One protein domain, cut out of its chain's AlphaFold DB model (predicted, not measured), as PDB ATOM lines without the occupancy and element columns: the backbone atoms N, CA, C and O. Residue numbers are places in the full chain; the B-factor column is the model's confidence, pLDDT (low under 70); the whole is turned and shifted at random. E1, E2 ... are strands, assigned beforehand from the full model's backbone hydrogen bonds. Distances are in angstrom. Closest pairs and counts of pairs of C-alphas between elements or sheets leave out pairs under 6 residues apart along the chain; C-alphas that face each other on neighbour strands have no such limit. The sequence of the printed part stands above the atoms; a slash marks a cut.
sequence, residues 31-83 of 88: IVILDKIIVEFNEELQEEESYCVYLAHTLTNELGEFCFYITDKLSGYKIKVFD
ATOM      1  N   ILE A  31      98.605  79.530 126.411       97.31
ATOM      2  CA  ILE A  31      99.420  80.495 125.680       97.31
ATOM      3  C   ILE A  31      99.144  81.873 126.267       97.31
ATOM      4  O   ILE A  31      98.022  82.376 126.215       97.31
ATOM      5  N   VAL A  32     100.187  82.503 126.793       98.25
ATOM      6  CA  VAL A  32     100.141  83.881 127.269       98.25
ATOM      7  C   VAL A  32     100.960  84.737 126.318       98.25
ATOM      8  O   VAL A  32     102.136  84.464 126.100       98.25
ATOM      9  N   ILE A  33     100.345  85.770 125.750       98.31
ATOM     10  CA  ILE A  33     100.977  86.730 124.842       98.31
ATOM     11  C   ILE A  33     101.085  88.083 125.540       98.31
ATOM     12  O   ILE A  33     100.114  88.562 126.130       98.31
ATOM     13  N   LEU A  34     102.261  88.697 125.435       98.31
ATOM     14  CA  LEU A  34     102.530  90.064 125.845       98.31
ATOM     15  C   LEU A  34     102.598  90.964 124.610       98.31
ATOM     16  O   LEU A  34     103.482  90.800 123.766       98.31
ATOM     17  N   ASP A  35     101.717  91.958 124.565       98.06
ATOM     18  CA  ASP A  35     101.787  93.059 123.611       98.06
ATOM     19  C   ASP A  35     102.139  94.369 124.331       98.06
ATOM     20  O   ASP A  35     101.712  94.605 125.466       98.06
ATOM     21  N   LYS A  36     102.858  95.261 123.648       96.81
ATOM     22  CA  LYS A  36     103.011  96.665 124.041       96.81
ATOM     23  C   LYS A  36     101.887  97.493 123.431       96.81
ATOM     24  O   LYS A  36     101.587  97.344 122.248       96.81
ATOM     25  N   ILE A  37     101.284  98.367 124.226       96.94
ATOM     26  CA  ILE A  37     100.295  99.334 123.752       96.94
ATOM     27  C   ILE A  37     101.055 100.564 123.266       96.94
ATOM     28  O   ILE A  37     101.821 101.163 124.022       96.94
ATOM     29  N   ILE A  38     100.844 100.921 122.006       95.31
ATOM     30  CA  ILE A  38     101.332 102.160 121.412       95.31
ATOM     31  C   ILE A  38     100.140 103.098 121.279       95.31
ATOM     32  O   ILE A  38      99.082 102.675 120.814       95.31
ATOM     33  N   VAL A  39     100.311 104.338 121.734       93.12
ATOM     34  CA  VAL A  39      99.339 105.423 121.570       93.12
ATOM     35  C   VAL A  39      99.983 106.455 120.662       93.12
ATOM     36  O   VAL A  39     101.069 106.952 120.964       93.12
ATOM     37  N   GLU A  40      99.333 106.741 119.547       93.19
ATOM     38  CA  GLU A  40      99.779 107.710 118.553       93.19
ATOM     39  C   GLU A  40      98.654 108.708 118.296       93.19
ATOM     40  O   GLU A  40      97.475 108.354 118.277       93.19
ATOM     41  N   PHE A  41      99.015 109.976 118.122       93.12
ATOM     42  CA  PHE A  41      98.055 111.000 117.742       93.12
ATOM     43  C   PHE A  41      97.885 110.989 116.222       93.12
ATOM     44  O   PHE A  41      98.852 111.196 115.486       93.12
ATOM     45  N   ASN A  42      96.664 110.753 115.754       90.50
ATOM     46  CA  ASN A  42      96.306 110.843 114.349       90.50
ATOM     47  C   ASN A  42      95.995 112.309 114.003       90.50
ATOM     48  O   ASN A  42      94.953 112.844 114.382       90.50
ATOM     49  N   GLU A  43      96.895 112.964 113.266       92.38
ATOM     50  CA  GLU A  43      96.744 114.374 112.885       92.38
ATOM     51  C   GLU A  43      95.563 114.633 111.932       92.38
ATOM     52  O   GLU A  43      94.973 115.717 111.974       92.38
ATOM     53  N   GLU A  44      95.198 113.662 111.087       91.12
ATOM     54  CA  GLU A  44      94.099 113.800 110.120       91.12
ATOM     55  C   GLU A  44      92.738 113.769 110.816       91.12
ATOM     56  O   GLU A  44      91.858 114.574 110.503       91.12
ATOM     57  N   LEU A  45      92.577 112.853 111.774       91.69
ATOM     58  CA  LEU A  45      91.347 112.701 112.553       91.69
ATOM     59  C   LEU A  45      91.317 113.595 113.798       91.69
ATOM     60  O   LEU A  45      90.245 113.793 114.360       91.69
ATOM     61  N   GLN A  46      92.455 114.183 114.186       93.19
ATOM     62  CA  GLN A  46      92.626 114.961 115.421       93.19
ATOM     63  C   GLN A  46      92.275 114.150 116.682       93.19
ATOM     64  O   GLN A  46      91.723 114.681 117.648       93.19
ATOM     65  N   GLU A  47      92.595 112.855 116.674       92.50
ATOM     66  CA  GLU A  47      92.226 111.893 117.716       92.50
ATOM     67  C   GLU A  47      93.414 110.996 118.093       92.50
ATOM     68  O   GLU A  47      94.347 110.809 117.314       92.50
ATOM     69  N   GLU A  48      93.393 110.432 119.303       92.31
ATOM     70  CA  GLU A  48      94.366 109.417 119.715       92.31
ATOM     71  C   GLU A  48      93.927 108.032 119.234       92.31
ATOM     72  O   GLU A  48      92.820 107.574 119.525       92.31
ATOM     73  N   GLU A  49      94.829 107.327 118.559       92.31
ATOM     74  CA  GLU A  49      94.664 105.923 118.211       92.31
ATOM     75  C   GLU A  49      95.589 105.061 119.067       92.31
ATOM     76  O   GLU A  49      96.725 105.429 119.373       92.31
ATOM     77  N   SER A  50      95.104 103.881 119.459       92.50
ATOM     78  CA  SER A  50      95.929 102.905 120.163       92.50
ATOM     79  C   SER A  50      95.926 101.564 119.453       92.50
ATOM     80  O   SER A  50      94.883 101.053 119.038       92.50
ATOM     81  N   TYR A  51      97.108 100.970 119.341       94.00
ATOM     82  CA  TYR A  51      97.281  99.639 118.780       94.00
ATOM     83  C   TYR A  51      98.258  98.814 119.616       94.00
ATOM     84  O   TYR A  51      98.994  99.318 120.465       94.00
ATOM     85  N   CYS A  52      98.207  97.498 119.428       96.38
ATOM     86  CA  CYS A  52      99.025  96.544 120.168       96.38
ATOM     87  C   CYS A  52     100.123  95.988 119.259       96.38
ATOM     88  O   CYS A  52      99.823  95.460 118.188       96.38
ATOM     89  N   VAL A  53     101.373  96.057 119.712       96.50
ATOM     90  CA  VAL A  53     102.529  95.438 119.054       96.50
ATOM     91  C   VAL A  53     102.925  94.194 119.833       96.50
ATOM     92  O   VAL A  53     103.223  94.279 121.024       96.50
ATOM     93  N   TYR A  54     102.951  93.048 119.158       97.44
ATOM     94  CA  TYR A  54     103.411  91.794 119.747       97.44
ATOM     95  C   TYR A  54     104.864  91.902 120.218       97.44
ATOM     96  O   TYR A  54     105.735  92.312 119.449       97.44
ATOM     97  N   LEU A  55     105.126  91.500 121.463       96.62
ATOM     98  CA  LEU A  55     106.481  91.419 122.010       96.62
ATOM     99  C   LEU A  55     106.946  89.975 122.174       96.62
ATOM    100  O   LEU A  55     108.011  89.603 121.683       96.62
ATOM    101  N   ALA A  56     106.176  89.171 122.902       97.31
ATOM    102  CA  ALA A  56     106.583  87.829 123.294       97.31
ATOM    103  C   ALA A  56     105.374  86.947 123.617       97.31
ATOM    104  O   ALA A  56     104.271  87.434 123.862       97.31
ATOM    105  N   HIS A  57     105.611  85.640 123.685       97.88
ATOM    106  CA  HIS A  57     104.675  84.690 124.268       97.88
ATOM    107  C   HIS A  57     105.403  83.702 125.176       97.88
ATOM    108  O   HIS A  57     106.614  83.510 125.068       97.88
ATOM    109  N   THR A  58     104.646  83.078 126.068       97.69
ATOM    110  CA  THR A  58     105.096  81.980 126.922       97.69
ATOM    111  C   THR A  58     103.937  81.021 127.184       97.69
ATOM    112  O   THR A  58     102.790  81.310 126.832       97.69
ATOM    113  N   LEU A  59     104.239  79.879 127.793       97.31
ATOM    114  CA  LEU A  59     103.248  78.939 128.297       97.31
ATOM    115  C   LEU A  59     103.192  79.020 129.821       97.31
ATOM    116  O   LEU A  59     104.222  79.213 130.472       97.31
ATOM    117  N   THR A  60     102.003  78.852 130.392       97.88
ATOM    118  CA  THR A  60     101.876  78.677 131.841       97.88
ATOM    119  C   THR A  60     102.458  77.337 132.291       97.88
ATOM    120  O   THR A  60     102.296  76.319 131.615       97.88
ATOM    121  N   ASN A  61     103.129  77.325 133.444       97.56
ATOM    122  CA  ASN A  61     103.689  76.104 134.031       97.56
ATOM    123  C   ASN A  61     102.629  75.277 134.800       97.56
ATOM    124  O   ASN A  61     101.437  75.575 134.769       97.56
ATOM    125  N   GLU A  62     103.066  74.241 135.526       96.81
ATOM    126  CA  GLU A  62     102.202  73.358 136.337       96.81
ATOM    127  C   GLU A  62     101.422  74.085 137.450       96.81
ATOM    128  O   GLU A  62     100.413  73.578 137.935       96.81
ATOM    129  N   LEU A  63     101.865  75.283 137.842       97.75
ATOM    130  CA  LEU A  63     101.200  76.157 138.813       97.75
ATOM    131  C   LEU A  63     100.308  77.214 138.142       97.75
ATOM    132  O   LEU A  63      99.796  78.100 138.821       97.75
ATOM    133  N   GLY A  64     100.148  77.167 136.816       97.25
ATOM    134  CA  GLY A  64      99.435  78.190 136.050       97.25
ATOM    135  C   GLY A  64     100.211  79.506 135.929       97.25
ATOM    136  O   GLY A  64      99.654  80.518 135.513       97.25
ATOM    137  N   GLU A  65     101.486  79.528 136.308       98.44
ATOM    138  CA  GLU A  65     102.305  80.738 136.357       98.44
ATOM    139  C   GLU A  65     102.915  81.071 134.994       98.44
ATOM    140  O   GLU A  65     103.407  80.184 134.294       98.44
ATOM    141  N   PHE A  66     102.963  82.363 134.666       98.31
ATOM    142  CA  PHE A  66     103.734  82.912 133.554       98.31
ATOM    143  C   PHE A  66     104.622  84.077 134.015       98.31
ATOM    144  O   PHE A  66     104.302  84.794 134.969       98.31
ATOM    145  N   CYS A  67     105.712  84.303 133.277       97.94
ATOM    146  CA  CYS A  67     106.671  85.373 133.532       97.94
ATOM    147  C   CYS A  67     107.095  86.052 132.224       97.94
ATOM    148  O   CYS A  67     107.391  85.374 131.241       97.94
ATOM    149  N   PHE A  68     107.203  87.381 132.246       97.50
ATOM    150  CA  PHE A  68     107.843  88.184 131.206       97.50
ATOM    151  C   PHE A  68     108.844  89.154 131.817       97.50
ATOM    152  O   PHE A  68     108.633  89.672 132.912       97.50
ATOM    153  N   TYR A  69     109.898  89.453 131.068       94.88
ATOM    154  CA  TYR A  69     110.816  90.535 131.386       94.88
ATOM    155  C   TYR A  69     110.558  91.702 130.433       94.88
ATOM    156  O   TYR A  69     110.549  91.511 129.218       94.88
ATOM    157  N   ILE A  70     110.340  92.898 130.980       94.56
ATOM    158  CA  ILE A  70     110.171  94.137 130.211       94.56
ATOM    159  C   ILE A  70     111.226  95.154 130.629       94.56
ATOM    160  O   ILE A  70     111.642  95.194 131.783       94.56
ATOM    161  N   THR A  71     111.654  95.995 129.698       90.94
ATOM    162  CA  THR A  71     112.690  97.012 129.944       90.94
ATOM    163  C   THR A  71     112.121  98.426 130.034       90.94
ATOM    164  O   THR A  71     112.778  99.327 130.541       90.94
ATOM    165  N   ASP A  72     110.899  98.635 129.547       90.44
ATOM    166  CA  ASP A  72     110.227  99.931 129.534       90.44
ATOM    167  C   ASP A  72     109.087  99.946 130.558       90.44
ATOM    168  O   ASP A  72     108.109  99.210 130.432       90.44
ATOM    169  N   LYS A  73     109.230 100.792 131.580       88.69
ATOM    170  CA  LYS A  73     108.306 100.891 132.718       88.69
ATOM    171  C   LYS A  73     107.179 101.904 132.500       88.69
ATOM    172  O   LYS A  73     106.268 101.967 133.319       88.69
ATOM    173  N   LEU A  74     107.281 102.736 131.465       89.81
ATOM    174  CA  LEU A  74     106.380 103.870 131.242       89.81
ATOM    175  C   LEU A  74     105.267 103.540 130.249       89.81
ATOM    176  O   LEU A  74     104.240 104.212 130.235       89.81
ATOM    177  N   SER A  75     105.461 102.508 129.432       92.62
ATOM    178  CA  SER A  75     104.461 102.070 128.463       92.62
ATOM    179  C   SER A  75     103.350 101.222 129.074       92.62
ATOM    180  O   SER A  75     103.535 100.518 130.069       92.62
ATOM    181  N   GLY A  76     102.194 101.239 128.409       94.88
ATOM    182  CA  GLY A  76     101.117 100.288 128.651       94.88
ATOM    183  C   GLY A  76     101.408  98.935 128.001       94.88
ATOM    184  O   GLY A  76     102.020  98.858 126.934       94.88
ATOM    185  N   TYR A  77     100.924  97.863 128.622       96.75
ATOM    186  CA  TYR A  77     101.051  96.500 128.111       96.75
ATOM    187  C   TYR A  77      99.712  95.778 128.178       96.75
ATOM    188  O   TYR A  77      98.896  96.031 129.066       96.75
ATOM    189  N   LYS A  78      99.503  94.844 127.253       97.25
ATOM    190  CA  LYS A  78      98.331  93.976 127.206       97.25
ATOM    191  C   LYS A  78      98.774  92.525 127.314       97.25
ATOM    192  O   LYS A  78      99.596  92.062 126.531       97.25
ATOM    193  N   ILE A  79      98.186  91.810 128.267       98.00
ATOM    194  CA  ILE A  79      98.350  90.365 128.414       98.00
ATOM    195  C   ILE A  79      97.119  89.698 127.805       98.00
ATOM    196  O   ILE A  79      95.988  90.017 128.174       98.00
ATOM    197  N   LYS A  80      97.332  88.788 126.858       97.56
ATOM    198  CA  LYS A  80      96.282  87.948 126.271       97.56
ATOM    199  C   LYS A  80      96.533  86.509 126.691       97.56
ATOM    200  O   LYS A  80      97.659  86.038 126.581       97.56
ATOM    201  N   VAL A  81      95.495  85.826 127.152       96.38
ATOM    202  CA  VAL A  81      95.578  84.436 127.603       96.38
ATOM    203  C   VAL A  81      94.659  83.598 126.728       96.38
ATOM    204  O   VAL A  81      93.485  83.929 126.576       96.38
ATOM    205  N   PHE A  82      95.206  82.532 126.155       94.06
ATOM    206  CA  PHE A  82      94.484  81.556 125.354       94.06
ATOM    207  C   PHE A  82      94.653  80.198 126.015       94.06
ATOM    208  O   PHE A  82      95.763  79.666 126.097       94.06
ATOM    209  N   ASP A  83      93.551  79.661 126.518       85.06
ATOM    210  CA  ASP A  83      93.521  78.282 126.972       85.06
ATOM    211  C   ASP A  83      93.454  77.361 125.745       85.06
ATOM    212  O   ASP A  83      92.658  77.584 124.832       85.06
TER     213      ASP A  83
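What this domain is: This is residues 31 to 83 of the 88 residues of an uncharacterized protein of Candidatus Galacturonibacter soehngenii (UniProt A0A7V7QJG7). A long, twisted hairpin of E1 and E2 makes the length, with E4 alongside residues 31 to 37 of E1; E3 lies in a loop between E2 and E4. The printed part has 53 residues, no named helix and strands E1 to E4, all strand in class, with an antiparallel sheet E2, E1, E4. It is loose, with a radius of gyration of the C-alphas of 14.2 A, and spans 49 by 24 by 12 A.

How they stand to each other: E1, residues 31 to 42, and E2, residues 47 to 59, form a hairpin, with N 40 and O 49 within hydrogen-bond range, 2.9 A. E4, residues 76 to 82, is antiparallel to E1, with N 35 and O 78 at 2.9 A. E3, residues 65 to 70, pairs with no named strand.

Where its parts are: E1, 32.5 A long, begins at C-alpha 31 (99.420, 80.495, 125.680); E2 is 36.3 A long. E4 ends at C-alpha 82 (94.484, 81.556, 125.354).

The domain as a whole: The two C-alphas farthest apart, Glu 44 and Glu 62, are 48.9 A apart. The printed part has no cut.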